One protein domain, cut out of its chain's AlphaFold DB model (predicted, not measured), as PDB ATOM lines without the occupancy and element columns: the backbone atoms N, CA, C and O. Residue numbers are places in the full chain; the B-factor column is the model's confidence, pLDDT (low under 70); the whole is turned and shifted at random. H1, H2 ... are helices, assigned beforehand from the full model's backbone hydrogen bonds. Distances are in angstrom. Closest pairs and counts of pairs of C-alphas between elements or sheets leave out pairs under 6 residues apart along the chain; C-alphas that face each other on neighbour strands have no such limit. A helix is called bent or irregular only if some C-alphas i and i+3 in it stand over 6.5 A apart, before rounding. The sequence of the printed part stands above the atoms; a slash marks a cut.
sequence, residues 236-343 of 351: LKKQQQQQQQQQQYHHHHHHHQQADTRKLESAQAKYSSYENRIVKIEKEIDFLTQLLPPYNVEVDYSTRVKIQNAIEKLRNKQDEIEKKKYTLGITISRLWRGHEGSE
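What this domain is: This is residues 236 to 343 of the 351 residues of an uncharacterized protein of Lodderomyces elongisporus (strain ATCC 11503 / CBS 2605 / JCM 1781 / NBRC 1676 / NRRL YB-4239) (UniProt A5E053). A long helical hairpin: H1 runs out, a short loop turns back, and H2 returns beside it, while residues 236 to 252 of H1 stick out beyond the pairing as a single arm. The printed part has 108 residues with two named helices, H1 then H2, and no named strand; the class is all helix. It is extended, with a radius of gyration of the C-alphas of 26.1 A, and a rod spanning 96 by 16 by 15 A.

Where its parts are: H1, residues 236 to 290, begins at C-alpha 236 (-57.816, -2.545, 81.475) and measures 82.7 A. H2, residues 301 to 343, measures 64.3 A and ends at C-alpha 343 (-35.543, 0.254, 59.313). H2 is only just irregular: C-alphas 339 and 342 are 6.8 A apart.

How they stand to each other: H1 and H2 form a helical hairpin and touch, the closest C-alphas being those of Ile 285 and Ile 311, 5.7 A apart. They run opposite ways at a shallow tilt of 20 degrees. O i to N i+4 pairs are within hydrogen-bond range in 45 of 51 cases in H1 and 36 of 39 in H2.

The domain as a whole: The two C-alphas farthest apart, those of Leu 236 and Glu 298, are 95.9 A apart. The printed part has no cut, and the link from H1 to H2 is short. Residues 296 to 302 also stand free. pLDDT is under 70 at residues 247 to 255, 295 to 296 and 339 to 343.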
ATOM      1  N   LEU A 236     -57.135  -2.695  82.762       83.81
ATOM      2  CA  LEU A 236     -57.816  -2.545  81.475       83.81
ATOM      3  C   LEU A 236     -57.690  -1.117  80.921       83.81
ATOM      4  O   LEU A 236     -57.389  -0.937  79.742       83.81
ATOM      5  N   LYS A 237     -57.825  -0.098  81.780       82.44
ATOM      6  CA  LYS A 237     -57.619   1.308  81.403       82.44
ATOM      7  C   LYS A 237     -56.180   1.570  80.951       82.44
ATOM      8  O   LYS A 237     -55.969   2.254  79.954       82.44
ATOM      9  N   LYS A 238     -55.188   0.982  81.629       80.25
ATOM     10  CA  LYS A 238     -53.771   1.097  81.248       80.25
ATOM     11  C   LYS A 238     -53.478   0.389  79.920       80.25
ATOM     12  O   LYS A 238     -52.732   0.930  79.107       80.25
ATOM     13  N   GLN A 239     -54.107  -0.760  79.658       81.75
ATOM     14  CA  GLN A 239     -54.040  -1.428  78.353       81.75
ATOM     15  C   GLN A 239     -54.664  -0.583  77.237       81.75
ATOM     16  O   GLN A 239     -54.055  -0.405  76.184       81.75
ATOM     17  N   GLN A 240     -55.843  -0.006  77.476       81.44
ATOM     18  CA  GLN A 240     -56.518   0.834  76.489       81.44
ATOM     19  C   GLN A 240     -55.722   2.118  76.200       81.44
ATOM     20  O   GLN A 240     -55.593   2.524  75.048       81.44
ATOM     21  N   GLN A 241     -55.100   2.712  77.223       80.75
ATOM     22  CA  GLN A 241     -54.238   3.883  77.065       80.75
ATOM     23  C   GLN A 241     -52.925   3.559  76.329       80.75
ATOM     24  O   GLN A 241     -52.422   4.402  75.588       80.75
ATOM     25  N   GLN A 242     -52.379   2.346  76.481       76.94
ATOM     26  CA  GLN A 242     -51.234   1.891  75.682       76.94
ATOM     27  C   GLN A 242     -51.608   1.651  74.214       76.94
ATOM     28  O   GLN A 242     -50.824   1.998  73.333       76.94
ATOM     29  N   GLN A 243     -52.800   1.116  73.930       75.19
ATOM     30  CA  GLN A 243     -53.264   0.945  72.549       75.19
ATOM     31  C   GLN A 243     -53.505   2.290  71.851       75.19
ATOM     32  O   GLN A 243     -53.120   2.454  70.696       75.19
ATOM     33  N   GLN A 244     -54.065   3.282  72.552       75.62
ATOM     34  CA  GLN A 244     -54.253   4.624  71.986       75.62
ATOM     35  C   GLN A 244     -52.920   5.343  71.728       75.62
ATOM     36  O   GLN A 244     -52.776   6.006  70.703       75.62
ATOM     37  N   GLN A 245     -51.922   5.178  72.604       72.31
ATOM     38  CA  GLN A 245     -50.589   5.748  72.373       72.31
ATOM     39  C   GLN A 245     -49.911   5.132  71.144       72.31
ATOM     40  O   GLN A 245     -49.373   5.869  70.325       72.31
ATOM     41  N   GLN A 246     -49.991   3.812  70.949       70.06
ATOM     42  CA  GLN A 246     -49.378   3.158  69.785       70.06
ATOM     43  C   GLN A 246     -49.988   3.610  68.447       70.06
ATOM     44  O   GLN A 246     -49.256   3.778  67.472       70.06
ATOM     45  N   GLN A 247     -51.294   3.889  68.399       65.38
ATOM     46  CA  GLN A 247     -51.941   4.382  67.176       65.38
ATOM     47  C   GLN A 247     -51.515   5.815  66.806       65.38
ATOM     48  O   GLN A 247     -51.353   6.121  65.623       65.38
ATOM     49  N   GLN A 248     -51.252   6.679  67.793       60.84
ATOM     50  CA  GLN A 248     -50.766   8.047  67.556       60.84
ATOM     51  C   GLN A 248     -49.336   8.073  66.981       60.84
ATOM     52  O   GLN A 248     -49.033   8.890  66.108       60.84
ATOM     53  N   TYR A 249     -48.470   7.140  67.400       58.62
ATOM     54  CA  TYR A 249     -47.099   7.034  66.881       58.62
ATOM     55  C   TYR A 249     -47.042   6.654  65.394       58.62
ATOM     56  O   TYR A 249     -46.160   7.124  64.675       58.62
ATOM     57  N   HIS A 250     -47.976   5.837  64.900       55.06
ATOM     58  CA  HIS A 250     -47.982   5.423  63.490       55.06
ATOM     59  C   HIS A 250     -48.439   6.531  62.535       55.06
ATOM     60  O   HIS A 250     -47.921   6.627  61.423       55.06
ATOM     61  N   HIS A 251     -49.349   7.413  62.962       58.91
ATOM     62  CA  HIS A 251     -49.821   8.507  62.107       58.91
ATOM     63  C   HIS A 251     -48.761   9.597  61.883       58.91
ATOM     64  O   HIS A 251     -48.625  10.109  60.771       58.91
ATOM     65  N   HIS A 252     -47.960   9.918  62.904       59.28
ATOM     66  CA  HIS A 252     -46.903  10.927  62.772       59.28
ATOM     67  C   HIS A 252     -45.746  10.467  61.879       59.28
ATOM     68  O   HIS A 252     -45.176  11.266  61.135       59.28
ATOM     69  N   HIS A 253     -45.419   9.174  61.910       61.94
ATOM     70  CA  HIS A 253     -44.281   8.648  61.163       61.94
ATOM     71  C   HIS A 253     -44.518   8.651  59.648       61.94
ATOM     72  O   HIS A 253     -43.629   9.006  58.874       61.94
ATOM     73  N   HIS A 254     -45.743   8.348  59.210       63.47
ATOM     74  CA  HIS A 254     -46.074   8.306  57.784       63.47
ATOM     75  C   HIS A 254     -46.066   9.702  57.132       63.47
ATOM     76  O   HIS A 254     -45.632   9.853  55.986       63.47
ATOM     77  N   HIS A 255     -46.513  10.738  57.849       67.94
ATOM     78  CA  HIS A 255     -46.482  12.108  57.331       67.94
ATOM     79  C   HIS A 255     -45.059  12.667  57.229       67.94
ATOM     80  O   HIS A 255     -44.757  13.398  56.284       67.94
ATOM     81  N   HIS A 256     -44.173  12.298  58.158       74.75
ATOM     82  CA  HIS A 256     -42.782  12.745  58.128       74.75
ATOM     83  C   HIS A 256     -42.013  12.152  56.938       74.75
ATOM     84  O   HIS A 256     -41.331  12.883  56.222       74.75
ATOM     85  N   GLN A 257     -42.215  10.863  56.651       76.50
ATOM     86  CA  GLN A 257     -41.578  10.198  55.510       76.50
ATOM     87  C   GLN A 257     -41.962  10.839  54.172       76.50
ATOM     88  O   GLN A 257     -41.096  11.102  53.342       76.50
ATOM     89  N   GLN A 258     -43.241  11.179  53.975       82.06
ATOM     90  CA  GLN A 258     -43.681  11.871  52.757       82.06
ATOM     91  C   GLN A 258     -43.079  13.277  52.611       82.06
ATOM     92  O   GLN A 258     -42.857  13.751  51.498       82.06
ATOM     93  N   ALA A 259     -42.835  13.979  53.719       85.12
ATOM     94  CA  ALA A 259     -42.196  15.288  53.666       85.12
ATOM     95  C   ALA A 259     -40.723  15.170  53.251       85.12
ATOM     96  O   ALA A 259     -40.229  15.993  52.479       85.12
ATOM     97  N   ASP A 260     -40.026  14.141  53.727       85.75
ATOM     98  CA  ASP A 260     -38.614  13.936  53.423       85.75
ATOM     99  C   ASP A 260     -38.381  13.411  52.002       85.75
ATOM    100  O   ASP A 260     -37.423  13.846  51.359       85.75
ATOM    101  N   THR A 261     -39.290  12.598  51.451       87.12
ATOM    102  CA  THR A 261     -39.238  12.209  50.029       87.12
ATOM    103  C   THR A 261     -39.409  13.414  49.106       87.12
ATOM    104  O   THR A 261     -38.619  13.591  48.180       87.12
ATOM    105  N   ARG A 262     -40.358  14.314  49.398       91.50
ATOM    106  CA  ARG A 262     -40.541  15.562  48.630       91.50
ATOM    107  C   ARG A 262     -39.316  16.474  48.703       91.50
ATOM    108  O   ARG A 262     -38.912  17.064  47.701       91.50
ATOM    109  N   LYS A 263     -38.698  16.601  49.884       92.19
ATOM    110  CA  LYS A 263     -37.450  17.369  50.046       92.19
ATOM    111  C   LYS A 263     -36.305  16.746  49.253       92.19
ATOM    112  O   LYS A 263     -35.527  17.481  48.650       92.19
ATOM    113  N   LEU A 264     -36.202  15.417  49.256       92.94
ATOM    114  CA  LEU A 264     -35.188  14.685  48.505       92.94
ATOM    115  C   LEU A 264     -35.343  14.912  46.999       92.94
ATOM    116  O   LEU A 264     -34.365  15.271  46.346       92.94
ATOM    117  N   GLU A 265     -36.560  14.790  46.476       93.88
ATOM    118  CA  GLU A 265     -36.867  15.039  45.065       93.88
ATOM    119  C   GLU A 265     -36.541  16.487  44.664       93.88
ATOM    120  O   GLU A 265     -35.832  16.727  43.686       93.88
ATOM    121  N   SER A 266     -36.960  17.470  45.470       95.12
ATOM    122  CA  SER A 266     -36.628  18.881  45.232       95.12
ATOM    123  C   SER A 266     -35.114  19.127  45.237       95.12
ATOM    124  O   SER A 266     -34.589  19.851  44.386       95.12
ATOM    125  N   ALA A 267     -34.387  18.503  46.169       94.94
ATOM    126  CA  ALA A 267     -32.935  18.593  46.232       94.94
ATOM    127  C   ALA A 267     -32.265  17.945  45.009       94.94
ATOM    128  O   ALA A 267     -31.319  18.511  44.467       94.94
ATOM    129  N   GLN A 268     -32.768  16.810  44.525       96.38
ATOM    130  CA  GLN A 268     -32.274  16.169  43.305       96.38
ATOM    131  C   GLN A 268     -32.514  17.040  42.068       96.38
ATOM    132  O   GLN A 268     -31.580  17.282  41.307       96.38
ATOM    133  N   ALA A 269     -33.717  17.595  41.909       97.50
ATOM    134  CA  ALA A 269     -34.034  18.485  40.794       97.50
ATOM    135  C   ALA A 269     -33.118  19.722  40.770       97.50
ATOM    136  O   ALA A 269     -32.572  20.093  39.726       97.50
ATOM    137  N   LYS A 270     -32.874  20.332  41.939       97.56
ATOM    138  CA  LYS A 270     -31.922  21.445  42.083       97.56
ATOM    139  C   LYS A 270     -30.488  21.025  41.739       97.56
ATOM    140  O   LYS A 270     -29.773  21.790  41.098       97.56
ATOM    141  N   TYR A 271     -30.072  19.816  42.115       98.06
ATOM    142  CA  TYR A 271     -28.740  19.292  41.806       98.06
ATOM    143  C   TYR A 271     -28.537  19.137  40.296       98.06
ATOM    144  O   TYR A 271     -27.549  19.633  39.756       98.06
ATOM    145  N   SER A 272     -29.505  18.537  39.601       97.75
ATOM    146  CA  SER A 272     -29.489  18.419  38.138       97.75
ATOM    147  C   SER A 272     -29.511  19.784  37.444       97.75
ATOM    148  O   SER A 272     -28.850  19.972  36.425       97.75
ATOM    149  N   SER A 273     -30.225  20.768  38.002       98.12
ATOM    150  CA  SER A 273     -30.208  22.143  37.488       98.12
ATOM    151  C   SER A 273     -28.807  22.766  37.548       98.12
ATOM    152  O   SER A 273     -28.355  23.367  36.570       98.12
ATOM    153  N   TYR A 274     -28.075  22.567  38.652       98.31
ATOM    154  CA  TYR A 274     -26.686  23.020  38.764       98.31
ATOM    155  C   TYR A 274     -25.750  22.313  37.782       98.31
ATOM    156  O   TYR A 274     -24.935  22.990  37.163       98.31
ATOM    157  N   GLU A 275     -25.903  21.002  37.582       97.94
ATOM    158  CA  GLU A 275     -25.156  20.247  36.565       97.94
ATOM    159  C   GLU A 275     -25.324  20.871  35.173       97.94
ATOM    160  O   GLU A 275     -24.354  21.227  34.507       97.94
ATOM    161  N   ASN A 276     -26.574  21.109  34.770       98.25
ATOM    162  CA  ASN A 276     -26.881  21.707  33.474       98.25
ATOM    163  C   ASN A 276     -26.317  23.128  33.343       98.25
ATOM    164  O   ASN A 276     -25.900  23.533  32.256       98.25
ATOM    165  N   ARG A 277     -26.313  23.909  34.430       98.12
ATOM    166  CA  ARG A 277     -25.759  25.270  34.433       98.12
ATOM    167  C   ARG A 277     -24.236  25.264  34.310       98.12
ATOM    168  O   ARG A 277     -23.717  26.105  33.583       98.12
ATOM    169  N   ILE A 278     -23.549  24.324  34.959       98.31
ATOM    170  CA  ILE A 278     -22.098  24.135  34.820       98.31
ATOM    171  C   ILE A 278     -21.755  23.817  33.362       98.31
ATOM    172  O   ILE A 278     -20.978  24.548  32.758       98.31
ATOM    173  N   VAL A 279     -22.437  22.845  32.747       98.44
ATOM    174  CA  VAL A 279     -22.214  22.477  31.335       98.44
ATOM    175  C   VAL A 279     -22.437  23.660  30.382       98.44
ATOM    176  O   VAL A 279     -21.727  23.814  29.390       98.44
ATOM    177  N   LYS A 280     -23.425  24.523  30.655       98.31
ATOM    178  CA  LYS A 280     -23.638  25.749  29.862       98.31
ATOM    179  C   LYS A 280     -22.479  26.734  30.004       98.31
ATOM    180  O   LYS A 280     -22.071  27.317  29.008       98.31
ATOM    181  N   ILE A 281     -21.966  26.913  31.220       98.38
ATOM    182  CA  ILE A 281     -20.817  27.784  31.481       98.38
ATOM    183  C   ILE A 281     -19.566  27.251  30.779       98.38
ATOM    184  O   ILE A 281     -18.851  28.030  30.161       98.38
ATOM    185  N   GLU A 282     -19.325  25.941  30.816       98.25
ATOM    186  CA  GLU A 282     -18.191  25.314  30.127       98.25
ATOM    187  C   GLU A 282     -18.239  25.569  28.620       98.25
ATOM    188  O   GLU A 282     -17.260  26.041  28.048       98.25
ATOM    189  N   LYS A 283     -19.405  25.371  27.994       98.25
ATOM    190  CA  LYS A 283     -19.596  25.666  26.567       98.25
ATOM    191  C   LYS A 283     -19.365  27.138  26.227       98.25
ATOM    192  O   LYS A 283     -18.797  27.431  25.181       98.25
ATOM    193  N   GLU A 284     -19.799  28.055  27.089       97.69
ATOM    194  CA  GLU A 284     -19.563  29.489  26.893       97.69
ATOM    195  C   GLU A 284     -18.074  29.837  27.030       97.69
ATOM    196  O   GLU A 284     -17.536  30.599  26.233       97.69
ATOM    197  N   ILE A 285     -17.375  29.246  28.003       97.56
ATOM    198  CA  ILE A 285     -15.926  29.414  28.151       97.56
ATOM    199  C   ILE A 285     -15.196  28.878  26.919       97.56
ATOM    200  O   ILE A 285     -14.296  29.551  26.412       97.56
ATOM    201  N   ASP A 286     -15.587  27.710  26.414       97.00
ATOM    202  CA  ASP A 286     -15.013  27.132  25.200       97.00
ATOM    203  C   ASP A 286     -15.259  28.037  23.990       97.00
ATOM    204  O   ASP A 286     -14.331  28.301  23.226       97.00
ATOM    205  N   PHE A 287     -16.472  28.580  23.850       96.81
ATOM    206  CA  PHE A 287     -16.812  29.544  22.806       96.81
ATOM    207  C   PHE A 287     -15.941  30.806  22.883       96.81
ATOM    208  O   PHE A 287     -15.288  31.167  21.906       96.81
ATOM    209  N   LEU A 288     -15.850  31.441  24.055       95.25
ATOM    210  CA  LEU A 288     -15.007  32.622  24.269       95.25
ATOM    211  C   LEU A 288     -13.519  32.331  24.034       95.25
ATOM    212  O   LEU A 288     -12.784  33.192  23.553       95.25
ATOM    213  N   THR A 289     -13.069  31.116  24.342       94.00
ATOM    214  CA  THR A 289     -11.688  30.687  24.105       94.00
ATOM    215  C   THR A 289     -11.423  30.470  22.616       94.00
ATOM    216  O   THR A 289     -10.369  30.863  22.128       94.00
ATOM    217  N   GLN A 290     -12.383  29.908  21.876       91.81
ATOM    218  CA  GLN A 290     -12.308  29.757  20.418       91.81
ATOM    219  C   GLN A 290     -12.372  31.104  19.686       91.81
ATOM    220  O   GLN A 290     -11.773  31.245  18.621       91.81
ATOM    221  N   LEU A 291     -13.057  32.102  20.258       88.31
ATOM    222  CA  LEU A 291     -13.085  33.467  19.729       88.31
ATOM    223  C   LEU A 291     -11.740  34.184  19.836       88.31
ATOM    224  O   LEU A 291     -11.533  35.156  19.112       88.31
ATOM    225  N   LEU A 292     -10.844  33.754  20.728       84.81
ATOM    226  CA  LEU A 292      -9.495  34.299  20.803       84.81
ATOM    227  C   LEU A 292      -8.664  33.688  19.673       84.81
ATOM    228  O   LEU A 292      -8.312  32.508  19.741       84.81
ATOM    229  N   PRO A 293      -8.290  34.471  18.646       77.25
ATOM    230  CA  PRO A 293      -7.422  33.967  17.606       77.25
ATOM    231  C   PRO A 293      -6.069  33.583  18.209       77.25
ATOM    232  O   PRO A 293      -5.668  34.135  19.251       77.25
ATOM    233  N   PRO A 294      -5.319  32.698  17.530       77.19
ATOM    234  CA  PRO A 294      -3.927  32.445  17.866       77.19
ATOM    235  C   PRO A 294      -3.194  33.777  18.041       77.19
ATOM    236  O   PRO A 294      -3.460  34.727  17.305       77.19
ATOM    237  N   TYR A 295      -2.281  33.853  19.012       64.25
ATOM    238  CA  TYR A 295      -1.605  35.083  19.461       64.25
ATOM    239  C   TYR A 295      -0.955  35.937  18.351       64.25
ATOM    240  O   TYR A 295      -0.596  37.082  18.606       64.25
ATOM    241  N   ASN A 296      -0.845  35.404  17.134       59.84
ATOM    242  CA  ASN A 296      -0.203  36.011  15.977       59.84
ATOM    243  C   ASN A 296      -1.170  36.803  15.077       59.84
ATOM    244  O   ASN A 296      -0.712  37.427  14.124       59.84
ATOM    245  N   VAL A 297      -2.483  36.774  15.338       74.38
ATOM    246  CA  VAL A 297      -3.460  37.630  14.646       74.38
ATOM    247  C   VAL A 297      -3.707  38.866  15.507       74.38
ATOM    248  O   VAL A 297      -4.028  38.741  16.694       74.38
ATOM    249  N   GLU A 298      -3.532  40.052  14.919       74.00
ATOM    250  CA  GLU A 298      -3.760  41.346  15.569       74.00
ATOM    251  C   GLU A 298      -5.236  41.489  15.959       74.00
ATOM    252  O   GLU A 298      -6.079  41.942  15.193       74.00
ATOM    253  N   VAL A 299      -5.557  41.058  17.174       74.88
ATOM    254  CA  VAL A 299      -6.797  41.426  17.849       74.88
ATOM    255  C   VAL A 299      -6.495  42.590  18.758       74.88
ATOM    256  O   VAL A 299      -5.528  42.536  19.524       74.88
ATOM    257  N   ASP A 300      -7.375  43.588  18.727       86.25
ATOM    258  CA  ASP A 300      -7.365  44.688  19.677       86.25
ATOM    259  C   ASP A 300      -7.150  44.163  21.096       86.25
ATOM    260  O   ASP A 300      -7.930  43.363  21.629       86.25
ATOM    261  N   TYR A 301      -6.079  44.639  21.727       88.75
ATOM    262  CA  TYR A 301      -5.724  44.274  23.096       88.75
ATOM    263  C   TYR A 301      -6.916  44.445  24.054       88.75
ATOM    264  O   TYR A 301      -7.146  43.613  24.930       88.75
ATOM    265  N   SER A 302      -7.735  45.479  23.834       91.75
ATOM    266  CA  SER A 302      -8.946  45.749  24.613       91.75
ATOM    267  C   SER A 302      -9.978  44.615  24.528       91.75
ATOM    268  O   SER A 302     -10.542  44.222  25.549       91.75
ATOM    269  N   THR A 303     -10.201  44.053  23.339       91.56
ATOM    270  CA  THR A 303     -11.118  42.930  23.109       91.56
ATOM    271  C   THR A 303     -10.580  41.660  23.754       91.56
ATOM    272  O   THR A 303     -11.318  40.978  24.463       91.56
ATOM    273  N   ARG A 304      -9.276  41.389  23.615       91.19
ATOM    274  CA  ARG A 304      -8.617  40.251  24.274       91.19
ATOM    275  C   ARG A 304      -8.788  40.300  25.794       91.19
ATOM    276  O   ARG A 304      -9.203  39.309  26.387       91.19
ATOM    277  N   VAL A 305      -8.534  41.455  26.412       94.00
ATOM    278  CA  VAL A 305      -8.699  41.646  27.864       94.00
ATOM    279  C   VAL A 305     -10.163  41.486  28.287       94.00
ATOM    280  O   VAL A 305     -10.441  40.850  29.300       94.00
ATOM    281  N   LYS A 306     -11.127  42.004  27.512       95.44
ATOM    282  CA  LYS A 306     -12.562  41.827  27.807       95.44
ATOM    283  C   LYS A 306     -12.979  40.359  27.783       95.44
ATOM    284  O   LYS A 306     -13.685  39.927  28.691       95.44
ATOM    285  N   ILE A 307     -12.530  39.607  26.780       94.25
ATOM    286  CA  ILE A 307     -12.818  38.174  26.665       94.25
ATOM    287  C   ILE A 307     -12.173  37.409  27.827       94.25
ATOM    288  O   ILE A 307     -12.844  36.610  28.472       94.25
ATOM    289  N   GLN A 308     -10.914  37.704  28.163       95.25
ATOM    290  CA  GLN A 308     -10.236  37.092  29.313       95.25
ATOM    291  C   GLN A 308     -10.974  37.365  30.631       95.25
ATOM    292  O   GLN A 308     -11.251  36.431  31.379       95.25
ATOM    293  N   ASN A 309     -11.387  38.611  30.872       97.25
ATOM    294  CA  ASN A 309     -12.166  38.972  32.059       97.25
ATOM    295  C   ASN A 309     -13.537  38.272  32.092       97.25
ATOM    296  O   ASN A 309     -14.041  37.940  33.164       97.25
ATOM    297  N   ALA A 310     -14.174  38.067  30.935       97.56
ATOM    298  CA  ALA A 310     -15.433  37.330  30.845       97.56
ATOM    299  C   ALA A 310     -15.240  35.841  31.179       97.56
ATOM    300  O   ALA A 310     -16.006  35.299  31.976       97.56
ATOM    301  N   ILE A 311     -14.184  35.211  30.651       97.44
ATOM    302  CA  ILE A 311     -13.807  33.827  30.980       97.44
ATOM    303  C   ILE A 311     -13.547  33.685  32.483       97.44
ATOM    304  O   ILE A 311     -14.066  32.765  33.113       97.44
ATOM    305  N   GLU A 312     -12.800  34.613  33.082       98.25
ATOM    306  CA  GLU A 312     -12.518  34.599  34.520       98.25
ATOM    307  C   GLU A 312     -13.804  34.711  35.356       98.25
ATOM    308  O   GLU A 312     -14.012  33.944  36.299       98.25
ATOM    309  N   LYS A 313     -14.727  35.605  34.979       98.44
ATOM    310  CA  LYS A 313     -16.039  35.720  35.641       98.44
ATOM    311  C   LYS A 313     -16.860  34.438  35.536       98.44
ATOM    312  O   LYS A 313     -17.498  34.048  36.515       98.44
ATOM    313  N   LEU A 314     -16.854  33.790  34.375       98.31
ATOM    314  CA  LEU A 314     -17.559  32.529  34.162       98.31
ATOM    315  C   LEU A 314     -16.959  31.394  34.998       98.31
ATOM    316  O   LEU A 314     -17.720  30.662  35.625       98.31
ATOM    317  N   ARG A 315     -15.626  31.301  35.101       98.06
ATOM    318  CA  ARG A 315     -14.938  30.340  35.983       98.06
ATOM    319  C   ARG A 315     -15.289  30.555  37.454       98.06
ATOM    320  O   ARG A 315     -15.726  29.624  38.118       98.06
ATOM    321  N   ASN A 316     -15.245  31.798  37.931       98.19
ATOM    322  CA  ASN A 316     -15.667  32.118  39.299       98.19
ATOM    323  C   ASN A 316     -17.134  31.728  39.558       98.19
ATOM    324  O   ASN A 316     -17.487  31.271  40.647       98.19
ATOM    325  N   LYS A 317     -18.009  31.885  38.554       98.19
ATOM    326  CA  LYS A 317     -19.413  31.477  38.672       98.19
ATOM    327  C   LYS A 317     -19.585  29.959  38.656       98.19
ATOM    328  O   LYS A 317     -20.436  29.456  39.391       98.19
ATOM    329  N   GLN A 318     -18.800  29.248  37.847       98.12
ATOM    330  CA  GLN A 318     -18.734  27.786  37.845       98.12
ATOM    331  C   GLN A 318     -18.380  27.274  39.246       98.12
ATOM    332  O   GLN A 318     -19.158  26.504  39.805       98.12
ATOM    333  N   ASP A 319     -17.315  27.793  39.860       98.25
ATOM    334  CA  ASP A 319     -16.873  27.393  41.204       98.25
ATOM    335  C   ASP A 319     -17.955  27.632  42.275       98.25
ATOM    336  O   ASP A 319     -18.195  26.797  43.154       98.25
ATOM    337  N   GLU A 320     -18.668  28.764  42.199       98.38
ATOM    338  CA  GLU A 320     -19.783  29.065  43.106       98.38
ATOM    339  C   GLU A 320     -20.912  28.024  42.982       98.38
ATOM    340  O   GLU A 320     -21.475  27.568  43.986       98.38
ATOM    341  N   ILE A 321     -21.246  27.636  41.749       98.19
ATOM    342  CA  ILE A 321     -22.282  26.641  41.465       98.19
ATOM    343  C   ILE A 321     -21.819  25.246  41.888       98.19
ATOM    344  O   ILE A 321     -22.601  24.515  42.494       98.19
ATOM    345  N   GLU A 322     -20.559  24.887  41.654       98.25
ATOM    346  CA  GLU A 322     -19.980  23.617  42.098       98.25
ATOM    347  C   GLU A 322     -20.010  23.484  43.623       98.25
ATOM    348  O   GLU A 322     -20.427  22.450  44.155       98.25
ATOM    349  N   LYS A 323     -19.696  24.557  44.356       98.31
ATOM    350  CA  LYS A 323     -19.825  24.586  45.819       98.31
ATOM    351  C   LYS A 323     -21.273  24.379  46.281       98.31
ATOM    352  O   LYS A 323     -21.524  23.648  47.251       98.31
ATOM    353  N   LYS A 324     -22.242  25.001  45.600       97.94
ATOM    354  CA  LYS A 324     -23.681  24.816  45.873       97.94
ATOM    355  C   LYS A 324     -24.124  23.380  45.576       97.94
ATOM    356  O   LYS A 324     -24.777  22.764  46.419       97.94
ATOM    357  N   LYS A 325     -23.705  22.823  44.437       97.88
ATOM    358  CA  LYS A 325     -23.929  21.427  44.032       97.88
ATOM    359  C   LYS A 325     -23.366  20.450  45.065       97.88
ATOM    360  O   LYS A 325     -24.079  19.546  45.490       97.88
ATOM    361  N   TYR A 326     -22.146  20.672  45.549       98.12
ATOM    362  CA  TYR A 326     -21.529  19.860  46.600       98.12
ATOM    363  C   TYR A 326     -22.331  19.890  47.911       98.12
ATOM    364  O   TYR A 326     -22.660  18.844  48.475       98.12
ATOM    365  N   THR A 327     -22.717  21.084  48.368       97.31
ATOM    366  CA  THR A 327     -23.535  21.259  49.585       97.31
ATOM    367  C   THR A 327     -24.881  20.537  49.463       97.31
ATOM    368  O   THR A 327     -25.361  19.893  50.403       97.31
ATOM    369  N   LEU A 328     -25.484  20.595  48.278       96.38
ATOM    370  CA  LEU A 328     -26.722  19.898  47.976       96.38
ATOM    371  C   LEU A 328     -26.525  18.378  47.917       96.38
ATOM    372  O   LEU A 328     -27.342  17.649  48.467       96.38
ATOM    373  N   GLY A 329     -25.407  17.898  47.367       96.31
ATOM    374  CA  GLY A 329     -25.019  16.486  47.397       96.31
ATOM    375  C   GLY A 329     -24.890  15.936  48.823       96.31
ATOM    376  O   GLY A 329     -25.371  14.836  49.110       96.31
ATOM    377  N   ILE A 330     -24.342  16.724  49.758       95.06
ATOM    378  CA  ILE A 330     -24.332  16.376  51.192       95.06
ATOM    379  C   ILE A 330     -25.763  16.265  51.730       95.06
ATOM    380  O   ILE A 330     -26.076  15.323  52.457       95.06
ATOM    381  N   THR A 331     -26.627  17.218  51.384       94.62
ATOM    382  CA  THR A 331     -28.027  17.243  51.835       94.62
ATOM    383  C   THR A 331     -28.796  16.028  51.324       94.62
ATOM    384  O   THR A 331     -29.418  15.331  52.120       94.62
ATOM    385  N   ILE A 332     -28.665  15.707  50.036       93.50
ATOM    386  CA  ILE A 332     -29.213  14.494  49.416       93.50
ATOM    387  C   ILE A 332     -28.716  13.257  50.172       93.50
ATOM    388  O   ILE A 332     -29.515  12.435  50.603       93.50
ATOM    389  N   SER A 333     -27.410  13.167  50.438       91.38
ATOM    390  CA  SER A 333     -26.819  12.040  51.174       91.38
ATOM    391  C   SER A 333     -27.320  11.916  52.622       91.38
ATOM    392  O   SER A 333     -27.296  10.828  53.197       91.38
ATOM    393  N   ARG A 334     -27.718  13.021  53.268       90.06
ATOM    394  CA  ARG A 334     -28.333  13.000  54.608       90.06
ATOM    395  C   ARG A 334     -29.788  12.551  54.538       90.06
ATOM    396  O   ARG A 334     -30.181  11.712  55.339       90.06
ATOM    397  N   LEU A 335     -30.548  13.064  53.571       89.56
ATOM    398  CA  LEU A 335     -31.949  12.699  53.350       89.56
ATOM    399  C   LEU A 335     -32.097  11.215  52.988       89.56
ATOM    400  O   LEU A 335     -32.942  10.544  53.566       89.56
ATOM    401  N   TRP A 336     -31.213  10.673  52.142       88.31
ATOM    402  CA  TRP A 336     -31.166   9.235  51.836       88.31
ATOM    403  C   TRP A 336     -30.971   8.369  53.085       88.31
ATOM    404  O   TRP A 336     -31.671   7.384  53.280       88.31
ATOM    405  N   ARG A 337     -30.067   8.771  53.985       83.38
ATOM    406  CA  ARG A 337     -29.840   8.050  55.248       83.38
ATOM    407  C   ARG A 337     -30.994   8.192  56.239       83.38
ATOM    408  O   ARG A 337     -31.266   7.254  56.979       83.38
ATOM    409  N   GLY A 338     -31.662   9.345  56.262       72.44
ATOM    410  CA  GLY A 338     -32.875   9.548  57.061       72.44
ATOM    411  C   GLY A 338     -34.039   8.680  56.580       72.44
ATOM    412  O   GLY A 338     -34.787   8.159  57.400       72.44
ATOM    413  N   HIS A 339     -34.128   8.462  55.267       64.12
ATOM    414  CA  HIS A 339     -35.140   7.612  54.648       64.12
ATOM    415  C   HIS A 339     -34.966   6.122  55.009       64.12
ATOM    416  O   HIS A 339     -35.952   5.431  55.234       64.12
ATOM    417  N   GLU A 340     -33.728   5.629  55.136       58.28
ATOM    418  CA  GLU A 340     -33.442   4.219  55.475       58.28
ATOM    419  C   GLU A 340     -33.286   3.955  56.989       58.28
ATOM    420  O   GLU A 340     -33.430   2.826  57.453       58.28
ATOM    421  N   GLY A 341     -33.035   4.990  57.800       53.75
ATOM    422  CA  GLY A 341     -32.789   4.859  59.243       53.75
ATOM    423  C   GLY A 341     -34.000   4.446  60.094       53.75
ATOM    424  O   GLY A 341     -33.832   4.123  61.269       53.75
ATOM    425  N   SER A 342     -35.212   4.433  59.529       52.47
ATOM    426  CA  SER A 342     -36.410   3.905  60.202       52.47
ATOM    427  C   SER A 342     -36.455   2.372  60.226       52.47
ATOM    428  O   SER A 342     -37.145   1.804  61.070       52.47
ATOM    429  N   GLU A 343     -35.737   1.705  59.324       50.69
ATOM    430  CA  GLU A 343     -35.543   0.254  59.313       50.69
ATOM    431  C   GLU A 343     -34.096  -0.052  59.703       50.69
ATOM    432  O   GLU A 343     -33.367  -0.789  59.045       50.69
TER     433      GLU A 343